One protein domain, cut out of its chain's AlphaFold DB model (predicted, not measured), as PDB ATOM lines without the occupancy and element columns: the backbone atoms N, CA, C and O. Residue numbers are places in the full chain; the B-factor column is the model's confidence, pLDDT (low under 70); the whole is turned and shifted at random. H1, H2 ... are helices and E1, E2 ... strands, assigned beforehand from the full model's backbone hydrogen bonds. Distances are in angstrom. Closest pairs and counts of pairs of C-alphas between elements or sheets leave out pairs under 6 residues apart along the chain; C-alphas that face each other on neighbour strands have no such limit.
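AT A GLANCE: This is residues 20 to 70 of the 70 residues of an uncharacterized protein of Euryarchaeota archaeon ADurb.Bin165 (UniProt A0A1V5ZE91). A long hairpin of two antiparallel strands, E1 and E2, runs along the longest axis, with the short helix H1 continuing beyond the end of E2. The stretch of residues 20 to 33 loops out beside the hairpin on the E1 side, and its first residues, 20 and 21, pair with residues 37 to 38 of E1. The printed part has 51 residues with two named strands and one named helix, in the order E1, E2, H1; the sheet has the order E1 - E2 and is antiparallel, and the class is mixed, helices and strands. The whole is extended, a rod with a radius of gyration of the C-alphas of 15.4 A and spans of 50 by 23 by 13 A.

IN THESE COORDINATES: Strand E1, residues 34 to 43, begins with C-alpha 34 at (32.527, 40.701, -9.235) and measures 27.0 A from first to last C-alpha. Strand E2, residues 49 to 57, measures 25.5 A and begins with C-alpha 49 at (6.635, 38.869, -7.989). Helix H1, residues 59 to 66, measures 10.6 A and ends with C-alpha 66 at (43.650, 44.505, 1.053). Residues 20 to 33 hold no named element.

HOW THE PARTS SIT: E1 and E2 form a hairpin, antiparallel neighbours with 163 degrees between their N-to-C directions. C-alphas 34 and 57 face each other at 4.7 A, and at the other end C-alphas 43 and 49 face each other at 4.4 A. N 38 and O 54 are within hydrogen-bond range at 2.8 A, and so are N 52 and O 40 at 2.9 A. Residues 20 to 21 form a short antiparallel pairing with residues 37 to 38 of E1. H1 follows E2 after a tight link of 1 residue. H1 is apart from E1, with no C-alpha of the one within 8 A of the other. In H1 every O i to N i+4 pair is within hydrogen-bond range.

THE WHOLE: The two C-alphas farthest apart are those of His 46 and Leu 70, at 50.0 A. Residues 63 to 70, of which 63 to 66 belong to H1, stand free; without them the body has 43 residues and spans 41 by 21 by 13 A. The printed part has no cut, and it ends at residue 70, the chain's last residue. The links E1 to E2, of 5 residues, and E2 to H1 are tight. The C-alphas of residues 20 to 33 lie 9 to 16 A from the mean of the C-alphas. The mean pLDDT of the printed part is 77.9, and it is under 70 in residues 24 to 32, 42 to 43 and 49 to 50.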
ATOM      1  N   ILE A  20      23.873  32.109 -13.001       88.06
ATOM      2  CA  ILE A  20      24.826  33.208 -12.854       88.06
ATOM      3  C   ILE A  20      25.012  33.899 -14.200       88.06
ATOM      4  O   ILE A  20      25.644  33.383 -15.117       88.06
ATOM      5  N   ASP A  21      24.536  35.134 -14.277       88.06
ATOM      6  CA  ASP A  21      24.830  36.021 -15.387       88.06
ATOM      7  C   ASP A  21      26.234  36.620 -15.225       88.06
ATOM      8  O   ASP A  21      26.486  37.448 -14.339       88.06
ATOM      9  N   GLN A  22      27.155  36.173 -16.078       80.50
ATOM     10  CA  GLN A  22      28.531  36.672 -16.152       80.50
ATOM     11  C   GLN A  22      28.712  37.744 -17.238       80.50
ATOM     12  O   GLN A  22      29.699  38.477 -17.212       80.50
ATOM     13  N   GLU A  23      27.767  37.871 -18.172       71.06
ATOM     14  CA  GLU A  23      27.863  38.767 -19.332       71.06
ATOM     15  C   GLU A  23      27.324  40.173 -19.037       71.06
ATOM     16  O   GLU A  23      27.749  41.150 -19.660       71.06
ATOM     17  N   ALA A  24      26.464  40.318 -18.024       60.84
ATOM     18  CA  ALA A  24      26.022  41.627 -17.535       60.84
ATOM     19  C   ALA A  24      27.155  42.511 -16.975       60.84
ATOM     20  O   ALA A  24      26.928  43.693 -16.719       60.84
ATOM     21  N   HIS A  25      28.382  41.995 -16.833       59.72
ATOM     22  CA  HIS A  25      29.559  42.742 -16.359       59.72
ATOM     23  C   HIS A  25      30.298  43.513 -17.460       59.72
ATOM     24  O   HIS A  25      31.500  43.762 -17.365       59.72
ATOM     25  N   SER A  26      29.590  43.948 -18.504       47.59
ATOM     26  CA  SER A  26      30.146  44.786 -19.573       47.59
ATOM     27  C   SER A  26      30.251  46.261 -19.159       47.59
ATOM     28  O   SER A  26      29.659  47.157 -19.753       47.59
ATOM     29  N   SER A  27      31.064  46.564 -18.146       47.91
ATOM     30  CA  SER A  27      31.588  47.925 -17.995       47.91
ATOM     31  C   SER A  27      33.057  47.920 -17.575       47.91
ATOM     32  O   SER A  27      33.431  47.609 -16.448       47.91
ATOM     33  N   ARG A  28      33.882  48.226 -18.582       49.50
ATOM     34  CA  ARG A  28      35.215  48.846 -18.550       49.50
ATOM     35  C   ARG A  28      35.907  48.892 -17.177       49.50
ATOM     36  O   ARG A  28      35.568  49.692 -16.315       49.50
ATOM     37  N   GLU A  29      36.952  48.074 -17.057       50.69
ATOM     38  CA  GLU A  29      38.177  48.287 -16.256       50.69
ATOM     39  C   GLU A  29      38.081  48.434 -14.718       50.69
ATOM     40  O   GLU A  29      39.120  48.393 -14.053       50.69
ATOM     41  N   GLY A  30      36.889  48.525 -14.118       52.72
ATOM     42  CA  GLY A  30      36.743  48.905 -12.703       52.72
ATOM     43  C   GLY A  30      36.397  47.799 -11.696       52.72
ATOM     44  O   GLY A  30      36.826  47.876 -10.549       52.72
ATOM     45  N   HIS A  31      35.651  46.760 -12.076       56.34
ATOM     46  CA  HIS A  31      35.066  45.813 -11.110       56.34
ATOM     47  C   HIS A  31      35.806  44.468 -11.096       56.34
ATOM     48  O   HIS A  31      35.319  43.462 -11.596       56.34
ATOM     49  N   ARG A  32      37.021  44.440 -10.533       67.62
ATOM     50  CA  ARG A  32      37.913  43.257 -10.585       67.62
ATOM     51  C   ARG A  32      37.496  42.082  -9.683       67.62
ATOM     52  O   ARG A  32      38.141  41.036  -9.741       67.62
ATOM     53  N   ASP A  33      36.446  42.244  -8.879       82.31
ATOM     54  CA  ASP A  33      36.028  41.261  -7.862       82.31
ATOM     55  C   ASP A  33      34.602  40.769  -7.995       82.31
ATOM     56  O   ASP A  33      34.165  39.970  -7.174       82.31
ATOM     57  N   ILE A  34      33.860  41.236  -8.994       87.19
ATOM     58  CA  ILE A  34      32.527  40.701  -9.235       87.19
ATOM     59  C   ILE A  34      32.662  39.509 -10.179       87.19
ATOM     60  O   ILE A  34      33.220  39.624 -11.266       87.19
ATOM     61  N   LEU A  35      32.172  38.354  -9.740       87.38
ATOM     62  CA  LEU A  35      32.182  37.109 -10.507       87.38
ATOM     63  C   LEU A  35      30.936  36.951 -11.381       87.38
ATOM     64  O   LEU A  35      30.971  36.233 -12.375       87.38
ATOM     65  N   GLY A  36      29.821  37.565 -10.992       88.81
ATOM     66  CA  GLY A  36      28.533  37.337 -11.634       88.81
ATOM     67  C   GLY A  36      27.384  38.017 -10.903       88.81
ATOM     68  O   GLY A  36      27.545  38.529  -9.793       88.81
ATOM     69  N   VAL A  37      26.216  38.025 -11.535       90.00
ATOM     70  CA  VAL A  37      24.959  38.431 -10.903       90.00
ATOM     71  C   VAL A  37      23.950  37.300 -11.004       90.00
ATOM     72  O   VAL A  37      23.776  36.711 -12.063       90.00
ATOM     73  N   ILE A  38      23.249  37.016  -9.913       90.31
ATOM     74  CA  ILE A  38      22.175  36.026  -9.876       90.31
ATOM     75  C   ILE A  38      20.843  36.768  -9.782       90.31
ATOM     76  O   ILE A  38      20.619  37.547  -8.849       90.31
ATOM     77  N   ARG A  39      19.949  36.527 -10.746       86.31
ATOM     78  CA  ARG A  39      18.583  37.069 -10.748       86.31
ATOM     79  C   ARG A  39      17.609  36.029 -10.222       86.31
ATOM     80  O   ARG A  39      17.390  34.993 -10.840       86.31
ATOM     81  N   LYS A  40      16.990  36.321  -9.082       77.94
ATOM     82  CA  LYS A  40      15.923  35.504  -8.509       77.94
ATOM     83  C   LYS A  40      14.577  36.130  -8.825       77.94
ATOM     84  O   LYS A  40      14.263  37.203  -8.325       77.94
ATOM     85  N   HIS A  41      13.758  35.403  -9.571       73.19
ATOM     86  CA  HIS A  41      12.326  35.658  -9.655       73.19
ATOM     87  C   HIS A  41      11.621  34.674  -8.726       73.19
ATOM     88  O   HIS A  41      11.660  33.463  -8.945       73.19
ATOM     89  N   LYS A  42      11.007  35.172  -7.651       66.25
ATOM     90  CA  LYS A  42      10.127  34.363  -6.801       66.25
ATOM     91  C   LYS A  42       8.798  35.074  -6.622       66.25
ATOM     92  O   LYS A  42       8.761  36.256  -6.296       66.25
ATOM     93  N   LYS A  43       7.706  34.334  -6.790       65.44
ATOM     94  CA  LYS A  43       6.387  34.781  -6.340       65.44
ATOM     95  C   LYS A  43       6.302  34.578  -4.833       65.44
ATOM     96  O   LYS A  43       6.695  33.525  -4.332       65.44
ATOM     97  N   ASP A  44       5.858  35.599  -4.113       70.75
ATOM     98  CA  ASP A  44       5.554  35.465  -2.693       70.75
ATOM     99  C   ASP A  44       4.225  34.720  -2.472       70.75
ATOM    100  O   ASP A  44       3.516  34.372  -3.420       70.75
ATOM    101  N   ALA A  45       3.882  34.460  -1.208       71.88
ATOM    102  CA  ALA A  45       2.661  33.742  -0.831       71.88
ATOM    103  C   ALA A  45       1.356  34.432  -1.282       71.88
ATOM    104  O   ALA A  45       0.305  33.801  -1.276       71.88
ATOM    105  N   HIS A  46       1.419  35.702  -1.694       79.31
ATOM    106  CA  HIS A  46       0.284  36.492  -2.177       79.31
ATOM    107  C   HIS A  46       0.318  36.658  -3.706       79.31
ATOM    108  O   HIS A  46      -0.426  37.460  -4.266       79.31
ATOM    109  N   GLY A  47       1.192  35.911  -4.393       70.56
ATOM    110  CA  GLY A  47       1.332  35.938  -5.846       70.56
ATOM    111  C   GLY A  47       2.084  37.154  -6.387       70.56
ATOM    112  O   GLY A  47       2.171  37.306  -7.606       70.56
ATOM    113  N   LYS A  48       2.654  38.008  -5.526       75.88
ATOM    114  CA  LYS A  48       3.429  39.170  -5.960       75.88
ATOM    115  C   LYS A  48       4.832  38.723  -6.354       75.88
ATOM    116  O   LYS A  48       5.525  38.043  -5.597       75.88
ATOM    117  N   GLU A  49       5.264  39.112  -7.549       68.88
ATOM    118  CA  GLU A  49       6.635  38.869  -7.989       68.88
ATOM    119  C   GLU A  49       7.605  39.713  -7.153       68.88
ATOM    120  O   GLU A  49       7.568  40.945  -7.182       68.88
ATOM    121  N   LYS A  50       8.496  39.051  -6.413       68.62
ATOM    122  CA  LYS A  50       9.719  39.654  -5.896       68.62
ATOM    123  C   LYS A  50      10.864  39.245  -6.809       68.62
ATOM    124  O   LYS A  50      11.273  38.082  -6.836       68.62
ATOM    125  N   SER A  51      11.375  40.226  -7.543       76.62
ATOM    126  CA  SER A  51      12.678  40.119  -8.185       76.62
ATOM    127  C   SER A  51      13.746  40.528  -7.174       76.62
ATOM    128  O   SER A  51      13.640  41.594  -6.564       76.62
ATOM    129  N   SER A  52      14.743  39.674  -6.950       82.19
ATOM    130  CA  SER A  52      15.941  40.031  -6.196       82.19
ATOM    131  C   SER A  52      17.195  39.808  -7.030       82.19
ATOM    132  O   SER A  52      17.290  38.870  -7.825       82.19
ATOM    133  N   LEU A  53      18.156  40.706  -6.846       87.00
ATOM    134  CA  LEU A  53      19.442  40.696  -7.523       87.00
ATOM    135  C   LEU A  53      20.525  40.402  -6.490       87.00
ATOM    136  O   LEU A  53      20.606  41.090  -5.476       87.00
ATOM    137  N   ILE A  54      21.338  39.378  -6.730       90.44
ATOM    138  CA  ILE A  54      22.436  38.994  -5.840       90.44
ATOM    139  C   ILE A  54      23.746  39.178  -6.599       90.44
ATOM    140  O   ILE A  54      23.926  38.605  -7.671       90.44
ATOM    141  N   ILE A  55      24.663  39.966  -6.039       90.50
ATOM    142  CA  ILE A  55      26.007  40.161  -6.589       90.50
ATOM    143  C   ILE A  55      26.914  39.065  -6.037       90.50
ATOM    144  O   ILE A  55      27.011  38.887  -4.823       90.50
ATOM    145  N   TRP A  56      27.588  38.332  -6.921       91.25
ATOM    146  CA  TRP A  56      28.551  37.312  -6.529       91.25
ATOM    147  C   TRP A  56      29.968  37.889  -6.527       91.25
ATOM    148  O   TRP A  56      30.433  38.385  -7.551       91.25
ATOM    149  N   LEU A  57      30.644  37.838  -5.377       90.94
ATOM    150  CA  LEU A  57      31.950  38.463  -5.158       90.94
ATOM    151  C   LEU A  57      33.076  37.431  -4.994       90.94
ATOM    152  O   LEU A  57      32.926  36.431  -4.288       90.94
ATOM    153  N   ASP A  58      34.236  37.721  -5.578       91.00
ATOM    154  CA  ASP A  58      35.501  37.014  -5.369       91.00
ATOM    155  C   ASP A  58      36.180  37.513  -4.087       91.00
ATOM    156  O   ASP A  58      37.130  38.301  -4.104       91.00
ATOM    157  N   ILE A  59      35.688  37.044  -2.938       91.50
ATOM    158  CA  ILE A  59      36.201  37.478  -1.630       91.50
ATOM    159  C   ILE A  59      37.699  37.182  -1.446       91.50
ATOM    160  O   ILE A  59      38.377  37.885  -0.702       91.50
ATOM    161  N   ARG A  60      38.242  36.169  -2.141       90.38
ATOM    162  CA  ARG A  60      39.663  35.803  -2.047       90.38
ATOM    163  C   ARG A  60      40.535  36.860  -2.713       90.38
ATOM    164  O   ARG A  60      41.521  37.284  -2.115       90.38
ATOM    165  N   LYS A  61      40.159  37.321  -3.912       89.00
ATOM    166  CA  LYS A  61      40.844  38.449  -4.565       89.00
ATOM    167  C   LYS A  61      40.706  39.738  -3.768       89.00
ATOM    168  O   LYS A  61      41.683  40.477  -3.661       89.00
ATOM    169  N   MET A  62      39.529  39.990  -3.190       88.31
ATOM    170  CA  MET A  62      39.299  41.147  -2.318       88.31
ATOM    171  C   MET A  62      40.276  41.170  -1.145       88.31
ATOM    172  O   MET A  62      41.043  42.122  -1.031       88.31
ATOM    173  N   ILE A  63      40.312  40.100  -0.348       89.94
ATOM    174  CA  ILE A  63      41.222  39.979   0.798       89.94
ATOM    175  C   ILE A  63      42.680  40.106   0.348       89.94
ATOM    176  O   ILE A  63      43.412  40.915   0.905       89.94
ATOM    177  N   GLY A  64      43.084  39.399  -0.712       90.00
ATOM    178  CA  GLY A  64      44.467  39.430  -1.189       90.00
ATOM    179  C   GLY A  64      44.928  40.783  -1.743       90.00
ATOM    180  O   GLY A  64      46.130  41.013  -1.835       90.00
ATOM    181  N   ARG A  65      44.016  41.684  -2.134       86.44
ATOM    182  CA  ARG A  65      44.378  43.081  -2.429       86.44
ATOM    183  C   ARG A  65      44.515  43.906  -1.161       86.44
ATOM    184  O   ARG A  65      45.518  44.586  -1.024       86.44
ATOM    185  N   VAL A  66      43.566  43.792  -0.231       86.88
ATOM    186  CA  VAL A  66      43.650  44.505   1.053       86.88
ATOM    187  C   VAL A  66      44.933  44.126   1.798       86.88
ATOM    188  O   VAL A  66      45.606  45.000   2.319       86.88
ATOM    189  N   GLU A  67      45.331  42.852   1.783       89.62
ATOM    190  CA  GLU A  67      46.595  42.393   2.381       89.62
ATOM    191  C   GLU A  67      47.849  42.987   1.729       89.62
ATOM    192  O   GLU A  67      48.877  43.056   2.389       89.62
ATOM    193  N   LYS A  68      47.795  43.390   0.453       87.81
ATOM    194  CA  LYS A  68      48.931  44.031  -0.236       87.81
ATOM    195  C   LYS A  68      49.052  45.520   0.066       87.81
ATOM    196  O   LYS A  68      50.134  46.068  -0.116       87.81
ATOM    197  N   ASP A  69      47.949  46.148   0.459       81.69
ATOM    198  CA  ASP A  69      47.881  47.575   0.773       81.69
ATOM    199  C   ASP A  69      48.146  47.857   2.273       81.69
ATOM    200  O   ASP A  69      48.161  49.021   2.681       81.69
ATOM    201  N   LEU A  70      48.345  46.806   3.085       78.00
ATOM    202  CA  LEU A  70      48.709  46.841   4.512       78.00
ATOM    203  C   LEU A  70      50.222  46.688   4.716       78.00
ATOM    204  O   LEU A  70      50.736  47.342   5.651       78.00
TER     205      LEU A  70